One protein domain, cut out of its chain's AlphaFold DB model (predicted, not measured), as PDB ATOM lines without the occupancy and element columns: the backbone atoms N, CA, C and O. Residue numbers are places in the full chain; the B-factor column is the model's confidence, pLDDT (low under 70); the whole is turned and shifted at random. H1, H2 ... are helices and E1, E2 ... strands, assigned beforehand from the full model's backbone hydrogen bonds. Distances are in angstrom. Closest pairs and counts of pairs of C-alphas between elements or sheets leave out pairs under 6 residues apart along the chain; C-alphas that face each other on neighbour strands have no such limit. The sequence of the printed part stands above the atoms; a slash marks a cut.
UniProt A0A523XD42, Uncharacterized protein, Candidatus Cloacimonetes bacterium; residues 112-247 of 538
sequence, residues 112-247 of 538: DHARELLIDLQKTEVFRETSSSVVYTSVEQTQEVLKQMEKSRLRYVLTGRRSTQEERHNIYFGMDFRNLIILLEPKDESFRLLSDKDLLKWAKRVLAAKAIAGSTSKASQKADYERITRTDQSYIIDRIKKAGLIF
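This is residues 112 to 247 of the 538 residues of an uncharacterized protein of Candidatus Cloacimonetes bacterium (UniProt A0A523XD42). A small head and a long arm: the head is a twisted four-stranded sheet with H2 and H3 packed over one face, and the arm is a long helical hairpin, H4 and H5, which makes most of the length. H1 crosses the hairpin near its sheet end, between arm and head, and the last strand, E4, follows H5 into the sheet's edge. The printed part has 136 residues, with five named helices and four named strands in the order H1 E1 H2 E2 H3 E3 H4 H5 E4; the sheet, E1 E2 E3 E4, is mixed, and the class is mixed, helices and strands. It is only just compact, close to loose, with a radius of gyration of the C-alphas of 16.9 A and an elongated outline of 55 by 31 by 21 A.

Begin with the sheet. E1, residues 133 to 136, is parallel to E2, residues 155 to 159, with N 136 and O 158 at 2.8 A. E2 is parallel to E3, residues 181 to 186, with N 157 and O 182 at 2.8 A. E3 is antiparallel to E4, residues 245 to 247, with N 246 and O 185 at 2.7 A. H2, residues 139 to 148, and H3, residues 165 to 172, are on one face, forming two layers, helices on one face of a sheet. E1, H2, E2 and E2, H3, E3 are strand-helix-strand units, two parallel neighbour strands with a helix between, each with a right-handed crossover. H2 has a height over the sheet of 9.4 A, and touches H3 at a shallow tilt of 21 degrees, the same way; their closest C-alphas, Val 139 and Ile 171, are 5.7 A apart. H1, residues 112 to 126, only grazes the sheet, with residues 118 to 124. With residues 113 to 118 alone it touches H4, residues 197 to 215, about perpendicular at 88 degrees; the closest C-alphas, Ala 114 and Ala 203, are 5.1 A apart. H5, residues 219 to 243, touches H1 with its residues 236 to 241 alone, about perpendicular at 74 degrees; the closest C-alphas are Val 126 and Ile 237, 6.5 A. H4 and H5 form a helical hairpin at a shallow tilt of 24 degrees, opposite ways, closest at the C-alphas of Ala 213 and Lys 222, 4.8 A. Every O i to N i+4 pair is within hydrogen-bond range in H2, H4 and H5; H1 has 10 of 11 and H3 has 3 of 4.

Find C-alpha 112 at (80.777, 93.107, 87.568), where H1 begins its 20.0 A. H4 spans 27.2 A; from C-alpha 219 at (51.124, 86.439, 87.678), H5 runs 36.5 A. E3 spans 16.6 A, and E4 ends at C-alpha 247, (92.704, 68.488, 90.611).

Look to Gly 174 and Lys 218 for the two C-alphas farthest apart, 55.3 A. The printed part has no cut, no link between named elements is long, and no printed residue is under 70 in pLDDT.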
ATOM      1  N   ASP A 112      80.371  93.452  86.196       93.19
ATOM      2  CA  ASP A 112      80.777  93.107  87.568       93.19
ATOM      3  C   ASP A 112      79.680  92.347  88.324       93.19
ATOM      4  O   ASP A 112      79.919  91.237  88.790       93.19
ATOM      5  N   HIS A 113      78.441  92.843  88.293       92.88
ATOM      6  CA  HIS A 113      77.287  92.128  88.853       92.88
ATOM      7  C   HIS A 113      77.073  90.753  88.195       92.88
ATOM      8  O   HIS A 113      76.648  89.797  88.840       92.88
ATOM      9  N   ALA A 114      77.369  90.637  86.896       93.94
ATOM     10  CA  ALA A 114      77.279  89.364  86.189       93.94
ATOM     11  C   ALA A 114      78.344  88.367  86.680       93.94
ATOM     12  O   ALA A 114      78.034  87.195  86.870       93.94
ATOM     13  N   ARG A 115      79.576  88.826  86.934       95.31
ATOM     14  CA  ARG A 115      80.661  88.001  87.494       95.31
ATOM     15  C   ARG A 115      80.332  87.510  88.899       95.31
ATOM     16  O   ARG A 115      80.553  86.338  89.179       95.31
ATOM     17  N   GLU A 116      79.771  88.368  89.745       94.56
ATOM     18  CA  GLU A 116      79.326  87.988  91.092       94.56
ATOM     19  C   GLU A 116      78.278  86.873  91.044       94.56
ATOM     20  O   GLU A 116      78.412  85.873  91.746       94.56
ATOM     21  N   LEU A 117      77.286  86.988  90.152       95.25
ATOM     22  CA  LEU A 117      76.291  85.934  89.957       95.25
ATOM     23  C   LEU A 117      76.928  84.617  89.481       95.25
ATOM     24  O   LEU A 117      76.534  83.549  89.938       95.25
ATOM     25  N   LEU A 118      77.906  84.671  88.573       96.31
ATOM     26  CA  LEU A 118      78.606  83.471  88.099       96.31
ATOM     27  C   LEU A 118      79.403  82.794  89.223       96.31
ATOM     28  O   LEU A 118      79.379  81.569  89.332       96.31
ATOM     29  N   ILE A 119      80.066  83.579  90.078       95.00
ATOM     30  CA  ILE A 119      80.773  83.085  91.269       95.00
ATOM     31  C   ILE A 119      79.791  82.420  92.239       95.00
ATOM     32  O   ILE A 119      80.064  81.328  92.740       95.00
ATOM     33  N   ASP A 120      78.641  83.048  92.480       95.06
ATOM     34  CA  ASP A 120      77.607  82.506  93.359       95.06
ATOM     35  C   ASP A 120      77.048  81.179  92.825       95.06
ATOM     36  O   ASP A 120      77.022  80.184  93.551       95.06
ATOM     37  N   LEU A 121      76.707  81.111  91.533       95.06
ATOM     38  CA  LEU A 121      76.216  79.888  90.884       95.06
ATOM     39  C   LEU A 121      77.258  78.761  90.883       95.06
ATOM     40  O   LEU A 121      76.910  77.597  91.094       95.06
ATOM     41  N   GLN A 122      78.540  79.091  90.694       94.56
ATOM     42  CA  GLN A 122      79.629  78.118  90.790       94.56
ATOM     43  C   GLN A 122      79.655  77.458  92.175       94.56
ATOM     44  O   GLN A 122      79.821  76.243  92.274       94.56
ATOM     45  N   LYS A 123      79.483  78.239  93.247       94.50
ATOM     46  CA  LYS A 123      79.538  77.737  94.627       94.50
ATOM     47  C   LYS A 123      78.264  76.998  95.038       94.50
ATOM     48  O   LYS A 123      78.348  75.939  95.656       94.50
ATOM     49  N   THR A 124      77.098  77.548  94.710       94.62
ATOM     50  CA  THR A 124      75.790  77.073  95.195       94.62
ATOM     51  C   THR A 124      75.236  75.911  94.373       94.62
ATOM     52  O   THR A 124      74.872  74.885  94.942       94.62
ATOM     53  N   GLU A 125      75.219  76.031  93.047       93.38
ATOM     54  CA  GLU A 125      74.531  75.083  92.158       93.38
ATOM     55  C   GLU A 125      75.473  74.019  91.579       93.38
ATOM     56  O   GLU A 125      75.103  72.846  91.449       93.38
ATOM     57  N   VAL A 126      76.700  74.421  91.221       93.31
ATOM     58  CA  VAL A 126      77.679  73.530  90.578       93.31
ATOM     59  C   VAL A 126      78.477  72.748  91.618       93.31
ATOM     60  O   VAL A 126      78.414  71.521  91.633       93.31
ATOM     61  N   PHE A 127      79.205  73.450  92.490       94.62
ATOM     62  CA  PHE A 127      80.071  72.829  93.493       94.62
ATOM     63  C   PHE A 127      79.306  72.379  94.747       94.62
ATOM     64  O   PHE A 127      79.693  71.396  95.381       94.62
ATOM     65  N   ARG A 128      78.187  73.050  95.059       93.88
ATOM     66  CA  ARG A 128      77.290  72.768  96.198       93.88
ATOM     67  C   ARG A 128      77.965  72.870  97.566       93.88
ATOM     68  O   ARG A 128      77.652  72.131  98.494       93.88
ATOM     69  N   GLU A 129      78.887  73.812  97.700       92.06
ATOM     70  CA  GLU A 129      79.537  74.142  98.963       92.06
ATOM     71  C   GLU A 129      79.957  75.604  98.922       92.06
ATOM     72  O   GLU A 129      80.622  76.041  97.984       92.06
ATOM     73  N   THR A 130      79.582  76.362  99.947       89.56
ATOM     74  CA  THR A 130      79.802  77.811 100.012       89.56
ATOM     75  C   THR A 130      80.734  78.229 101.143       89.56
ATOM     76  O   THR A 130      81.378  79.273 101.028       89.56
ATOM     77  N   SER A 131      80.816  77.429 102.210       88.94
ATOM     78  CA  SER A 131      81.509  77.768 103.454       88.94
ATOM     79  C   SER A 131      83.008  77.503 103.373       88.94
ATOM     80  O   SER A 131      83.810  78.311 103.833       88.94
ATOM     81  N   SER A 132      83.389  76.398 102.732       92.25
ATOM     82  CA  SER A 132      84.784  75.981 102.585       92.25
ATOM     83  C   SER A 132      85.309  76.140 101.160       92.25
ATOM     84  O   SER A 132      86.298  75.503 100.804       92.25
ATOM     85  N   SER A 133      84.654  76.953 100.325       94.94
ATOM     86  CA  SER A 133      85.043  77.172  98.930       94.94
ATOM     87  C   SER A 133      85.205  78.654  98.587       94.94
ATOM     88  O   SER A 133      84.458  79.527  99.050       94.94
ATOM     89  N   VAL A 134      86.179  78.939  97.730       95.88
ATOM     90  CA  VAL A 134      86.439  80.262  97.161       95.88
ATOM     91  C   VAL A 134      86.650  80.132  95.656       95.88
ATOM     92  O   VAL A 134      87.302  79.197  95.196       95.88
ATOM     93  N   VAL A 135      86.076  81.056  94.882       95.56
ATOM     94  CA  VAL A 135      86.349  81.157  93.444       95.56
ATOM     95  C   VAL A 135      87.514  82.119  93.257       95.56
ATOM     96  O   VAL A 135      87.466  83.243  93.751       95.56
ATOM     97  N   TYR A 136      88.560  81.671  92.570       94.81
ATOM     98  CA  TYR A 136      89.782  82.438  92.367       94.81
ATOM     99  C   TYR A 136      89.528  83.687  91.512       94.81
ATOM    100  O   TYR A 136      89.052  83.592  90.376       94.81
ATOM    101  N   THR A 137      89.896  84.845  92.056       90.56
ATOM    102  CA  THR A 137      89.874  86.158  91.388       90.56
ATOM    103  C   THR A 137      91.283  86.741  91.297       90.56
ATOM    104  O   THR A 137      91.768  87.015  90.201       90.56
ATOM    105  N   SER A 138      91.948  86.883  92.446       93.44
ATOM    106  CA  SER A 138      93.362  87.227  92.589       93.44
ATOM    107  C   SER A 138      93.995  86.410  93.715       93.44
ATOM    108  O   SER A 138      93.289  85.829  94.549       93.44
ATOM    109  N   VAL A 139      95.326  86.375  93.756       93.38
ATOM    110  CA  VAL A 139      96.080  85.679  94.806       93.38
ATOM    111  C   VAL A 139      95.766  86.274  96.180       93.38
ATOM    112  O   VAL A 139      95.444  85.534  97.106       93.38
ATOM    113  N   GLU A 140      95.786  87.600  96.305       93.88
ATOM    114  CA  GLU A 140      95.636  88.310  97.579       93.88
ATOM    115  C   GLU A 140      94.255  88.063  98.192       93.88
ATOM    116  O   GLU A 140      94.150  87.653  99.349       93.88
ATOM    117  N   GLN A 141      93.195  88.238  97.392       93.12
ATOM    118  CA  GLN A 141      91.817  88.015  97.838       93.12
ATOM    119  C   GLN A 141      91.582  86.547  98.203       93.12
ATOM    120  O   GLN A 141      90.962  86.244  99.224       93.12
ATOM    121  N   THR A 142      92.107  85.621  97.395       94.19
ATOM    122  CA  THR A 142      91.962  84.183  97.647       94.19
ATOM    123  C   THR A 142      92.641  83.795  98.959       94.19
ATOM    124  O   THR A 142      92.036  83.112  99.784       94.19
ATOM    125  N   GLN A 143      93.866  84.268  99.201       94.69
ATOM    126  CA  GLN A 143      94.580  84.016 100.450       94.69
ATOM    127  C   GLN A 143      93.865  84.609 101.668       94.69
ATOM    128  O   GLN A 143      93.800  83.955 102.709       94.69
ATOM    129  N   GLU A 144      93.330  85.828 101.564       94.56
ATOM    130  CA  GLU A 144      92.585  86.466 102.652       94.56
ATOM    131  C   GLU A 144      91.365  85.628 103.054       94.56
ATOM    132  O   GLU A 144      91.198  85.291 104.229       94.56
ATOM    133  N   VAL A 145      90.573  85.196 102.072       93.94
ATOM    134  CA  VAL A 145      89.409  84.332 102.296       93.94
ATOM    135  C   VAL A 145      89.828  82.974 102.876       93.94
ATOM    136  O   VAL A 145      89.245  82.512 103.857       93.94
ATOM    137  N   LEU A 146      90.883  82.344 102.346       93.81
ATOM    138  CA  LEU A 146      91.383  81.054 102.842       93.81
ATOM    139  C   LEU A 146      91.908  81.115 104.286       93.81
ATOM    140  O   LEU A 146      91.862  80.101 104.994       93.81
ATOM    141  N   LYS A 147      92.426  82.270 104.728       93.00
ATOM    142  CA  LYS A 147      92.884  82.496 106.110       93.00
ATOM    143  C   LYS A 147      91.723  82.601 107.099       93.00
ATOM    144  O   LYS A 147      91.905  82.241 108.260       93.00
ATOM    145  N   GLN A 148      90.558  83.065 106.647       93.00
ATOM    146  CA  GLN A 148      89.342  83.184 107.460       93.00
ATOM    147  C   GLN A 148      88.577  81.851 107.594       93.00
ATOM    148  O   GLN A 148      87.785  81.689 108.520       93.00
ATOM    149  N   MET A 149      88.817  80.891 106.697       93.56
ATOM    150  CA  MET A 149      88.173  79.571 106.711       93.56
ATOM    151  C   MET A 149      88.685  78.645 107.827       93.56
ATOM    152  O   MET A 149      89.810  78.766 108.315       93.56
ATOM    153  N   GLU A 150      87.869  77.646 108.188       90.69
ATOM    154  CA  GLU A 150      88.225  76.631 109.184       90.69
ATOM    155  C   GLU A 150      89.425  75.784 108.716       90.69
ATOM    156  O   GLU A 150      89.357  75.070 107.717       90.69
ATOM    157  N   LYS A 151      90.532  75.834 109.467       90.06
ATOM    158  CA  LYS A 151      91.796  75.148 109.126       90.06
ATOM    159  C   LYS A 151      91.777  73.631 109.369       90.06
ATOM    160  O   LYS A 151      92.718  72.946 108.986       90.06
ATOM    161  N   SER A 152      90.745  73.106 110.033       85.75
ATOM    162  CA  SER A 152      90.611  71.680 110.371       85.75
ATOM    163  C   SER A 152      90.026  70.837 109.225       85.75
ATOM    164  O   SER A 152      90.042  69.607 109.304       85.75
ATOM    165  N   ARG A 153      89.500  71.486 108.176       89.88
ATOM    166  CA  ARG A 153      88.783  70.868 107.052       89.88
ATOM    167  C   ARG A 153      89.432  71.225 105.718       89.88
ATOM    168  O   ARG A 153      90.235  72.153 105.629       89.88
ATOM    169  N   LEU A 154      89.041  70.496 104.674       94.06
ATOM    170  CA  LEU A 154      89.416  70.819 103.301       94.06
ATOM    171  C   LEU A 154      88.825  72.165 102.871       94.06
ATOM    172  O   LEU A 154      87.631  72.419 103.045       94.06
ATOM    173  N   ARG A 155      89.680  73.001 102.287       95.44
ATOM    174  CA  ARG A 155      89.361  74.311 101.720       95.44
ATOM    175  C   ARG A 155      89.578  74.240 100.215       95.44
ATOM    176  O   ARG A 155      90.647  73.838  99.772       95.44
ATOM    177  N   TYR A 156      88.578  74.618  99.435       96.62
ATOM    178  CA  TYR A 156      88.573  74.448  97.987       96.62
ATOM    179  C   TYR A 156      88.767  75.784  97.283       96.62
ATOM    180  O   TYR A 156      88.056  76.749  97.564       96.62
ATOM    181  N   VAL A 157      89.693  75.819  96.334       97.19
ATOM    182  CA  VAL A 157      89.921  76.950  95.439       97.19
ATOM    183  C   VAL A 157      89.470  76.536  94.046       97.19
ATOM    184  O   VAL A 157      90.086  75.679  93.421       97.19
ATOM    185  N   LEU A 158      88.380  77.131  93.568       96.50
ATOM    186  CA  LEU A 158      87.814  76.886  92.243       96.50
ATOM    187  C   LEU A 158      88.309  77.969  91.293       96.50
ATOM    188  O   LEU A 158      87.981  79.142  91.472       96.50
ATOM    189  N   THR A 159      89.074  77.618  90.269       95.00
ATOM    190  CA  THR A 159      89.538  78.614  89.306       95.00
ATOM    191  C   THR A 159      88.564  78.748  88.141       95.00
ATOM    192  O   THR A 159      87.980  77.785  87.652       95.00
ATOM    193  N   GLY A 160      88.374  79.979  87.667       90.94
ATOM    194  CA  GLY A 160      87.579  80.244  86.465       90.94
ATOM    195  C   GLY A 160      88.332  79.989  85.156       90.94
ATOM    196  O   GLY A 160      87.765  80.180  84.083       90.94
ATOM    197  N   ARG A 161      89.621  79.641  85.231       94.25
ATOM    198  CA  ARG A 161      90.542  79.432  84.107       94.25
ATOM    199  C   ARG A 161      91.743  78.603  84.549       94.25
ATOM    200  O   ARG A 161      92.002  78.504  85.744       94.25
ATOM    201  N   ARG A 162      92.534  78.104  83.601       92.62
ATOM    202  CA  ARG A 162      93.865  77.567  83.915       92.62
ATOM    203  C   ARG A 162      94.734  78.631  84.584       92.62
ATOM    204  O   ARG A 162      94.830  79.755  84.075       92.62
ATOM    205  N   SER A 163      95.307  78.277  85.729       91.75
ATOM    206  CA  SER A 163      96.226  79.138  86.469       91.75
ATOM    207  C   SER A 163      97.640  78.981  85.930       91.75
ATOM    208  O   SER A 163      98.005  77.926  85.405       91.75
ATOM    209  N   THR A 164      98.443  80.034  86.047       92.75
ATOM    210  CA  THR A 164      99.880  79.946  85.765       92.75
ATOM    211  C   THR A 164     100.608  79.250  86.916       92.75
ATOM    212  O   THR A 164     100.076  79.115  88.019       92.75
ATOM    213  N   GLN A 165     101.844  78.813  86.675       92.06
ATOM    214  CA  GLN A 165     102.680  78.201  87.712       92.06
ATOM    215  C   GLN A 165     102.931  79.161  88.886       92.06
ATOM    216  O   GLN A 165     102.814  78.762  90.039       92.06
ATOM    217  N   GLU A 166     103.157  80.446  88.600       93.50
ATOM    218  CA  GLU A 166     103.307  81.494  89.618       93.50
ATOM    219  C   GLU A 166     102.050  81.641  90.486       93.50
ATOM    220  O   GLU A 166     102.137  81.725  91.709       93.50
ATOM    221  N   GLU A 167     100.863  81.646  89.874       94.38
ATOM    222  CA  GLU A 167      99.599  81.735  90.611       94.38
ATOM    223  C   GLU A 167      99.395  80.516  91.509       94.38
ATOM    224  O   GLU A 167      99.040  80.671  92.678       94.38
ATOM    225  N   ARG A 168      99.670  79.312  90.986       94.44
ATOM    226  CA  ARG A 168      99.624  78.069  91.764       94.44
ATOM    227  C   ARG A 168     100.549  78.165  92.968       94.44
ATOM    228  O   ARG A 168     100.075  77.971  94.078       94.44
ATOM    229  N   HIS A 169     101.814  78.531  92.775       94.75
ATOM    230  CA  HIS A 169     102.782  78.676  93.863       94.75
ATOM    231  C   HIS A 169     102.296  79.656  94.937       94.75
ATOM    232  O   HIS A 169     102.258  79.339  96.133       94.75
ATOM    233  N   ASN A 170     101.882  80.844  94.496       94.81
ATOM    234  CA  ASN A 170     101.551  81.950  95.377       94.81
ATOM    235  C   ASN A 170     100.265  81.707  96.173       94.81
ATOM    236  O   ASN A 170     100.185  82.159  97.309       94.81
ATOM    237  N   ILE A 171      99.290  80.944  95.667       94.69
ATOM    238  CA  ILE A 171      98.092  80.572  96.447       94.69
ATOM    239  C   ILE A 171      98.471  79.857  97.757       94.69
ATOM    240  O   ILE A 171      97.851  80.102  98.794       94.69
ATOM    241  N   TYR A 172      99.499  79.005  97.731       93.94
ATOM    242  CA  TYR A 172      99.946  78.232  98.897       93.94
ATOM    243  C   TYR A 172     101.025  78.941  99.727       93.94
ATOM    244  O   TYR A 172     101.249  78.575 100.887       93.94
ATOM    245  N   PHE A 173     101.699  79.940  99.160       92.38
ATOM    246  CA  PHE A 173     102.808  80.627  99.811       92.38
ATOM    247  C   PHE A 173     102.356  81.341 101.097       92.38
ATOM    248  O   PHE A 173     101.393  82.106 101.107       92.38
ATOM    249  N   GLY A 174     103.046  81.078 102.211       89.38
ATOM    250  CA  GLY A 174     102.737  81.686 103.513       89.38
ATOM    251  C   GLY A 174     101.428  81.218 104.168       89.38
ATOM    252  O   GLY A 174     100.968  81.848 105.122       89.38
ATOM    253  N   MET A 175     100.815  80.137 103.676       91.81
ATOM    254  CA  MET A 175      99.587  79.574 104.243       91.81
ATOM    255  C   MET A 175      99.877  78.482 105.284       91.81
ATOM    256  O   MET A 175     100.824  77.710 105.150       91.81
ATOM    257  N   ASP A 176      99.015  78.368 106.299       91.12
ATOM    258  CA  ASP A 176      99.007  77.226 107.222       91.12
ATOM    259  C   ASP A 176      98.149  76.082 106.670       91.12
ATOM    260  O   ASP A 176      97.168  76.325 105.957       91.12
ATOM    261  N   PHE A 177      98.448  74.844 107.084       92.94
ATOM    262  CA  PHE A 177      97.693  73.640 106.698       92.94
ATOM    263  C   PHE A 177      97.504  73.544 105.178       92.94
ATOM    264  O   PHE A 177      96.390  73.409 104.663       92.94
ATOM    265  N   ARG A 178      98.621  73.711 104.465       94.12
ATOM    266  CA  ARG A 178      98.661  73.867 103.010       94.12
ATOM    267  C   ARG A 178      98.131  72.641 102.280       94.12
ATOM    268  O   ARG A 178      97.459  72.798 101.270       94.12
ATOM    269  N   ASN A 179      98.337  71.451 102.842       94.56
ATOM    270  CA  ASN A 179      97.866  70.205 102.243       94.56
ATOM    271  C   ASN A 179      96.340  70.021 102.318       94.56
ATOM    272  O   ASN A 179      95.789  69.124 101.695       94.56
ATOM    273  N   LEU A 180      95.637  70.869 103.079       94.56
ATOM    274  CA  LEU A 180      94.172  70.906 103.103       94.56
ATOM    275  C   LEU A 180      93.581  71.924 102.118       94.56
ATOM    276  O   LEU A 180      92.367  72.124 102.118       94.56
ATOM    277  N   ILE A 181      94.411  72.603 101.322       96.25
ATOM    278  CA  ILE A 181      93.964  73.534 100.284       96.25
ATOM    279  C   ILE A 181      93.953  72.790  98.948       96.25
ATOM    280  O   ILE A 181      94.997  72.421  98.415       96.25
ATOM    281  N   ILE A 182      92.760  72.576  98.405       96.31
ATOM    282  CA  ILE A 182      92.536  71.819  97.175       96.31
ATOM    283  C   ILE A 182      92.303  72.798  96.036       96.31
ATOM    284  O   ILE A 182      91.294  73.508  96.019       96.31
ATOM    285  N   LEU A 183      93.240  72.835  95.092       96.88
ATOM    286  CA  LEU A 183      93.144  73.661  93.899       96.88
ATOM    287  C   LEU A 183      92.484  72.872  92.767       96.88
ATOM    288  O   LEU A 183      92.946  71.799  92.380       96.88
ATOM    289  N   LEU A 184      91.390  73.427  92.251       96.62
ATOM    290  CA  LEU A 184      90.569  72.835  91.208       96.62
ATOM    291  C   LEU A 184      90.499  73.785  90.018       96.62
ATOM    292  O   LEU A 184      90.034  74.920  90.142       96.62
ATOM    293  N   GLU A 185      90.931  73.298  88.863       95.56
ATOM    294  CA  GLU A 185      90.967  74.050  87.613       95.56
ATOM    295  C   GLU A 185      89.988  73.485  86.579       95.56
ATOM    296  O   GLU A 185      89.697  72.290  86.609       95.56
ATOM    297  N   PRO A 186      89.487  74.286  85.623       94.75
ATOM    298  CA  PRO A 186      88.648  73.761  84.555       94.75
ATOM    299  C   PRO A 186      89.448  72.816  83.656       94.75
ATOM    300  O   PRO A 186      90.583  73.120  83.288       94.75
ATOM    301  N   LYS A 187      88.853  71.686  83.257       93.38
ATOM    302  CA  LYS A 187      89.485  70.728  82.332       93.38
ATOM    303  C   LYS A 187      89.711  71.329  80.952       93.38
ATOM    304  O   LYS A 187      90.802  71.174  80.405       93.38
ATOM    305  N   ASP A 188      88.723  72.052  80.440       91.50
ATOM    306  CA  ASP A 188      88.815  72.827  79.203       91.50
ATOM    307  C   ASP A 188      89.755  74.037  79.371       91.50
ATOM    308  O   ASP A 188      89.467  74.984  80.104       91.50
ATOM    309  N   GLU A 189      90.888  74.026  78.664       88.88
ATOM    310  CA  GLU A 189      91.899  75.092  78.719       88.88
ATOM    311  C   GLU A 189      91.399  76.440  78.191       88.88
ATOM    312  O   GLU A 189      91.874  77.497  78.629       88.88
ATOM    313  N   SER A 190      90.435  76.414  77.266       90.44
ATOM    314  CA  SER A 190      89.847  77.608  76.655       90.44
ATOM    315  C   SER A 190      88.772  78.246  77.533       90.44
ATOM    316  O   SER A 190      88.404  79.405  77.325       90.44
ATOM    317  N   PHE A 191      88.290  77.520  78.544       93.81
ATOM    318  CA  PHE A 191      87.227  77.982  79.418       93.81
ATOM    319  C   PHE A 191      87.680  79.166  80.282       93.81
ATOM    320  O   PHE A 191      88.787  79.192  80.836       93.81
ATOM    321  N   ARG A 192      86.808  80.178  80.372       93.88
ATOM    322  CA  ARG A 192      87.042  81.424  81.109       93.88
ATOM    323  C   ARG A 192      85.755  81.903  81.789       93.88
ATOM    324  O   ARG A 192      85.028  82.714  81.229       93.88
ATOM    325  N   LEU A 193      85.504  81.468  83.022       93.50
ATOM    326  CA  LEU A 193      84.270  81.759  83.768       93.50
ATOM    327  C   LEU A 193      83.905  83.256  83.788       93.50
ATOM    328  O   LEU A 193      82.769  83.616  83.509       93.50
ATOM    329  N   LEU A 194      84.865  84.138  84.096       92.69
ATOM    330  CA  LEU A 194      84.601  85.564  84.359       92.69
ATOM    331  C   LEU A 194      84.701  86.480  83.124       92.69
ATOM    332  O   LEU A 194      84.456  87.689  83.231       92.69
ATOM    333  N   SER A 195      85.097  85.937  81.969       92.69
ATOM    334  CA  SER A 195      85.299  86.709  80.732       92.69
ATOM    335  C   SER A 195      84.652  86.098  79.487       92.69
ATOM    336  O   SER A 195      84.724  86.709  78.422       92.69
ATOM    337  N   ASP A 196      84.027  84.925  79.592       94.00
ATOM    338  CA  ASP A 196      83.236  84.332  78.514       94.00
ATOM    339  C   ASP A 196      82.020  85.225  78.198       94.00
ATOM    340  O   ASP A 196      81.238  85.599  79.078       94.00
ATOM    341  N   LYS A 197      81.886  85.608  76.922       93.69
ATOM    342  CA  LYS A 197      80.846  86.535  76.460       93.69
ATOM    343  C   LYS A 197      79.444  85.953  76.618       93.69
ATOM    344  O   LYS A 197      78.530  86.707  76.951       93.69
ATOM    345  N   ASP A 198      79.281  84.653  76.397       94.38
ATOM    346  CA  ASP A 198      77.983  83.988  76.470       94.38
ATOM    347  C   ASP A 198      77.553  83.831  77.929       94.38
ATOM    348  O   ASP A 198      76.428  84.196  78.275       94.38
ATOM    349  N   LEU A 199      78.475  83.432  78.818       96.00
ATOM    350  CA  LEU A 199      78.206  83.372  80.261       96.00
ATOM    351  C   LEU A 199      77.822  84.739  80.827       96.00
ATOM    352  O   LEU A 199      76.835  84.854  81.554       96.00
ATOM    353  N   LEU A 200      78.564  85.792  80.470       96.12
ATOM    354  CA  LEU A 200      78.252  87.153  80.908       96.12
ATOM    355  C   LEU A 200      76.901  87.625  80.359       96.12
ATOM    356  O   LEU A 200      76.144  88.275  81.082       96.12
ATOM    357  N   LYS A 201      76.572  87.290  79.106       95.31
ATOM    358  CA  LYS A 201      75.273  87.614  78.508       95.31
ATOM    359  C   LYS A 201      74.133  86.930  79.266       95.31
ATOM    360  O   LYS A 201      73.203  87.617  79.687       95.31
ATOM    361  N   TRP A 202      74.205  85.615  79.474       96.75
ATOM    362  CA  TRP A 202      73.179  84.875  80.214       96.75
ATOM    363  C   TRP A 202      73.062  85.369  81.658       96.75
ATOM    364  O   TRP A 202      71.956  85.598  82.137       96.75
ATOM    365  N   ALA A 203      74.178  85.651  82.336       97.00
ATOM    366  CA  ALA A 203      74.162  86.163  83.704       97.00
ATOM    367  C   ALA A 203      73.452  87.527  83.810       97.00
ATOM    368  O   ALA A 203      72.618  87.729  84.693       97.00
ATOM    369  N   LYS A 204      73.703  88.455  82.875       96.75
ATOM    370  CA  LYS A 204      72.979  89.738  82.827       96.75
ATOM    371  C   LYS A 204      71.488  89.558  82.579       96.75
ATOM    372  O   LYS A 204      70.680  90.259  83.189       96.75
ATOM    373  N   ARG A 205      71.114  88.628  81.697       96.00
ATOM    374  CA  ARG A 205      69.709  88.304  81.427       96.00
ATOM    375  C   ARG A 205      69.021  87.720  82.655       96.00
ATOM    376  O   ARG A 205      67.926  88.162  82.979       96.00
ATOM    377  N   VAL A 206      69.688  86.843  83.408       96.50
ATOM    378  CA  VAL A 206      69.185  86.320  84.689       96.50
ATOM    379  C   VAL A 206      68.921  87.449  85.688       96.50
ATOM    380  O   VAL A 206      67.844  87.503  86.282       96.50
ATOM    381  N   LEU A 207      69.867  88.381  85.861       96.06
ATOM    382  CA  LEU A 207      69.686  89.529  86.758       96.06
ATOM    383  C   LEU A 207      68.515  90.418  86.316       96.06
ATOM    384  O   LEU A 207      67.681  90.807  87.136       96.06
ATOM    385  N   ALA A 208      68.428  90.703  85.016       95.44
ATOM    386  CA  ALA A 208      67.354  91.500  84.443       95.44
ATOM    387  C   ALA A 208      65.983  90.832  84.610       95.44
ATOM    388  O   ALA A 208      65.045  91.489  85.067       95.44
ATOM    389  N   ALA A 209      65.878  89.539  84.301       95.00
ATOM    390  CA  ALA A 209      64.654  88.758  84.427       95.00
ATOM    391  C   ALA A 209      64.180  88.691  85.884       95.00
ATOM    392  O   ALA A 209      63.025  89.019  86.152       95.00
ATOM    393  N   LYS A 210      65.076  88.402  86.842       94.56
ATOM    394  CA  LYS A 210      64.758  88.437  88.282       94.56
ATOM    395  C   LYS A 210      64.244  89.809  88.723       94.56
ATOM    396  O   LYS A 210      63.238  89.899  89.426       94.56
ATOM    397  N   ALA A 211      64.884  90.889  88.272       94.19
ATOM    398  CA  ALA A 211      64.458  92.241  88.614       94.19
ATOM    399  C   ALA A 211      63.093  92.614  88.007       94.19
ATOM    400  O   ALA A 211      62.334  93.343  88.637       94.19
ATOM    401  N   ILE A 212      62.775  92.162  86.785       92.31
ATOM    402  CA  ILE A 212      61.454  92.397  86.167       92.31
ATOM    403  C   ILE A 212      60.380  91.552  86.856       92.31
ATOM    404  O   ILE A 212      59.306  92.074  87.164       92.31
ATOM    405  N   ALA A 213      60.672  90.282  87.144       92.00
ATOM    406  CA  ALA A 213      59.770  89.384  87.860       92.00
ATOM    407  C   ALA A 213      59.394  89.946  89.240       92.00
ATOM    408  O   ALA A 213      58.233  89.881  89.637       92.00
ATOM    409  N   GLY A 214      60.356  90.557  89.946       90.19
ATOM    410  CA  GLY A 214      60.121  91.215  91.234       90.19
ATOM    411  C   GLY A 214      59.268  92.487  91.154       90.19
ATOM    412  O   GLY A 214      58.545  92.787  92.099       90.19
ATOM    413  N   SER A 215      59.313  93.224  90.039       88.44
ATOM    414  CA  SER A 215      58.532  94.459  89.846       88.44
ATOM    415  C   SER A 215      57.154  94.248  89.203       88.44
ATOM    416  O   SER A 215      56.363  95.185  89.136       88.44
ATOM    417  N   THR A 216      56.869  93.051  88.683       88.62
ATOM    418  CA  THR A 216      55.647  92.774  87.912       88.62
ATOM    419  C   THR A 216      54.538  92.234  88.813       88.62
ATOM    420  O   THR A 216      54.730  91.254  89.525       88.62
ATOM    421  N   SER A 217      53.348  92.843  88.753       82.81
ATOM    422  CA  SER A 217      52.173  92.420  89.532       82.81
ATOM    423  C   SER A 217      51.341  91.319  88.859       82.81
ATOM    424  O   SER A 217      50.612  90.595  89.536       82.81
ATOM    425  N   LYS A 218      51.443  91.164  87.531       88.62
ATOM    426  CA  LYS A 218      50.715  90.139  86.767       88.62
ATOM    427  C   LYS A 218      51.377  88.767  86.912       88.62
ATOM    428  O   LYS A 218      52.529  88.587  86.522       88.62
ATOM    429  N   ALA A 219      50.620  87.786  87.405       87.94
ATOM    430  CA  ALA A 219      51.124  86.439  87.678       87.94
ATOM    431  C   ALA A 219      51.615  85.693  86.422       87.94
ATOM    432  O   ALA A 219      52.656  85.046  86.483       87.94
ATOM    433  N   SER A 220      50.917  85.815  85.286       86.19
ATOM    434  CA  SER A 220      51.317  85.166  84.025       86.19
ATOM    435  C   SER A 220      52.677  85.666  83.531       86.19
ATOM    436  O   SER A 220      53.596  84.877  83.350       86.19
ATOM    437  N   GLN A 221      52.844  86.987  83.435       86.25
ATOM    438  CA  GLN A 221      54.107  87.611  83.029       86.25
ATOM    439  C   GLN A 221      55.246  87.279  83.999       86.25
ATOM    440  O   GLN A 221      56.367  87.004  83.580       86.25
ATOM    441  N   LYS A 222      54.965  87.260  85.309       91.00
ATOM    442  CA  LYS A 222      55.952  86.859  86.315       91.00
ATOM    443  C   LYS A 222      56.464  85.434  86.070       91.00
ATOM    444  O   LYS A 222      57.675  85.222  86.102       91.00
ATOM    445  N   ALA A 223      55.568  84.491  85.770       91.81
ATOM    446  CA  ALA A 223      55.934  83.108  85.474       91.81
ATOM    447  C   ALA A 223      56.824  82.989  84.222       91.81
ATOM    448  O   ALA A 223      57.762  82.188  84.214       91.81
ATOM    449  N   ASP A 224      56.591  83.814  83.195       92.12
ATOM    450  CA  ASP A 224      57.449  83.867  82.007       92.12
ATOM    451  C   ASP A 224      58.869  84.344  82.334       92.12
ATOM    452  O   ASP A 224      59.841  83.697  81.942       92.12
ATOM    453  N   TYR A 225      59.019  85.414  83.119       94.00
ATOM    454  CA  TYR A 225      60.339  85.904  83.535       94.00
ATOM    455  C   TYR A 225      61.088  84.911  84.438       94.00
ATOM    456  O   TYR A 225      62.307  84.750  84.326       94.00
ATOM    457  N   GLU A 226      60.376  84.202  85.315       94.25
ATOM    458  CA  GLU A 226      60.945  83.123  86.132       94.25
ATOM    459  C   GLU A 226      61.349  81.907  85.286       94.25
ATOM    460  O   GLU A 226      62.325  81.222  85.603       94.25
ATOM    461  N   ARG A 227      60.624  81.617  84.200       95.75
ATOM    462  CA  ARG A 227      61.011  80.591  83.223       95.75
ATOM    463  C   ARG A 227      62.296  80.987  82.495       95.75
ATOM    464  O   ARG A 227      63.220  80.182  82.484       95.75
ATOM    465  N   ILE A 228      62.397  82.219  81.987       94.25
ATOM    466  CA  ILE A 228      63.625  82.737  81.349       94.25
ATOM    467  C   ILE A 228      64.811  82.645  82.313       94.25
ATOM    468  O   ILE A 228      65.873  82.148  81.950       94.25
ATOM    469  N   THR A 229      64.601  83.053  83.567       95.62
ATOM    470  CA  THR A 229      65.612  82.962  84.627       95.62
ATOM    471  C   THR A 229      66.149  81.538  84.775       95.62
ATOM    472  O   THR A 229      67.361  81.340  84.757       95.62
ATOM    473  N   ARG A 230      65.259  80.543  84.897       96.06
ATOM    474  CA  ARG A 230      65.642  79.131  85.048       96.06
ATOM    475  C   ARG A 230      66.371  78.595  83.817       96.06
ATOM    476  O   ARG A 230      67.373  77.904  83.970       96.06
ATOM    477  N   THR A 231      65.901  78.936  82.621       96.75
ATOM    478  CA  THR A 231      66.523  78.520  81.358       96.75
ATOM    479  C   THR A 231      67.945  79.070  81.224       96.75
ATOM    480  O   THR A 231      68.880  78.298  81.026       96.75
ATOM    481  N   ASP A 232      68.136  80.381  81.405       95.88
ATOM    482  CA  ASP A 232      69.460  81.008  81.292       95.88
ATOM    483  C   ASP A 232      70.413  80.529  82.404       95.88
ATOM    484  O   ASP A 232      71.599  80.307  82.151       95.88
ATOM    485  N   GLN A 233      69.909  80.290  83.624       96.75
ATOM    486  CA  GLN A 233      70.694  79.652  84.690       96.75
ATOM    487  C   GLN A 233      71.123  78.226  84.316       96.75
ATOM    488  O   GLN A 233      72.278  77.875  84.550       96.75
ATOM    489  N   SER A 234      70.242  77.424  83.707       96.75
ATOM    490  CA  SER A 234      70.591  76.076  83.237       96.75
ATOM    491  C   SER A 234      71.720  76.125  82.213       96.75
ATOM    492  O   SER A 234      72.687  75.386  82.353       96.75
ATOM    493  N   TYR A 235      71.666  77.040  81.239       96.62
ATOM    494  CA  TYR A 235      72.736  77.183  80.246       96.62
ATOM    495  C   TYR A 235      74.089  77.530  80.872       96.62
ATOM    496  O   TYR A 235      75.107  76.950  80.488       96.62
ATOM    497  N   ILE A 236      74.104  78.423  81.867       96.31
ATOM    498  CA  ILE A 236      75.312  78.749  82.635       96.31
ATOM    499  C   ILE A 236      75.840  77.497  83.347       96.31
ATOM    500  O   ILE A 236      77.008  77.141  83.184       96.31
ATOM    501  N   ILE A 237      74.983  76.815  84.111       95.31
ATOM    502  CA  ILE A 237      75.347  75.629  84.899       95.31
ATOM    503  C   ILE A 237      75.877  74.516  83.989       95.31
ATOM    504  O   ILE A 237      76.915  73.924  84.281       95.31
ATOM    505  N   ASP A 238      75.208  74.254  82.870       94.75
ATOM    506  CA  ASP A 238      75.598  73.222  81.914       94.75
ATOM    507  C   ASP A 238      76.927  73.559  81.239       94.75
ATOM    508  O   ASP A 238      77.771  72.679  81.056       94.75
ATOM    509  N   ARG A 239      77.156  74.833  80.895       94.25
ATOM    510  CA  ARG A 239      78.423  75.279  80.306       94.25
ATOM    511  C   ARG A 239      79.583  75.124  81.288       94.25
ATOM    512  O   ARG A 239      80.644  74.658  80.874       94.25
ATOM    513  N   ILE A 240      79.373  75.455  82.563       93.94
ATOM    514  CA  ILE A 240      80.361  75.257  83.629       93.94
ATOM    515  C   ILE A 240      80.637  73.761  83.840       93.94
ATOM    516  O   ILE A 240      81.793  73.347  83.855       93.94
ATOM    517  N   LYS A 241      79.599  72.926  83.968       92.94
ATOM    518  CA  LYS A 241      79.761  71.474  84.170       92.94
ATOM    519  C   LYS A 241      80.502  70.812  83.011       92.94
ATOM    520  O   LYS A 241      81.366  69.973  83.239       92.94
ATOM    521  N   LYS A 242      80.221  71.226  81.770       92.75
ATOM    522  CA  LYS A 242      80.931  70.746  80.573       92.75
ATOM    523  C   LYS A 242      82.415  71.106  80.564       92.75
ATOM    524  O   LYS A 242      83.189  70.373  79.957       92.75
ATOM    525  N   ALA A 243      82.815  72.200  81.216       92.25
ATOM    526  CA  ALA A 243      84.226  72.552  81.340       92.25
ATOM    527  C   ALA A 243      85.004  71.536  82.190       92.25
ATOM    528  O   ALA A 243      86.217  71.436  82.022       92.25
ATOM    529  N   GLY A 244      84.317  70.772  83.054       92.38
ATOM    530  CA  GLY A 244      84.899  69.766  83.941       92.38
ATOM    531  C   GLY A 244      85.841  70.358  84.990       92.38
ATOM    532  O   GLY A 244      86.133  71.552  84.974       92.38
ATOM    533  N   LEU A 245      86.342  69.514  85.890       94.62
ATOM    534  CA  LEU A 245      87.343  69.899  86.884       94.62
ATOM    535  C   LEU A 245      88.575  68.997  86.805       94.62
ATOM    536  O   LEU A 245      88.493  67.807  86.503       94.62
ATOM    537  N   ILE A 246      89.722  69.596  87.087       95.25
ATOM    538  CA  ILE A 246      91.017  68.957  87.271       95.25
ATOM    539  C   ILE A 246      91.510  69.320  88.656       95.25
ATOM    540  O   ILE A 246      91.514  70.493  89.028       95.25
ATOM    541  N   PHE A 247      91.952  68.313  89.388       95.62
ATOM    542  CA  PHE A 247      92.704  68.488  90.611       95.62
ATOM    543  C   PHE A 247      94.175  68.754  90.280       95.62
ATOM    544  O   PHE A 247      94.776  68.052  89.469       95.62
TER     545      PHE A 247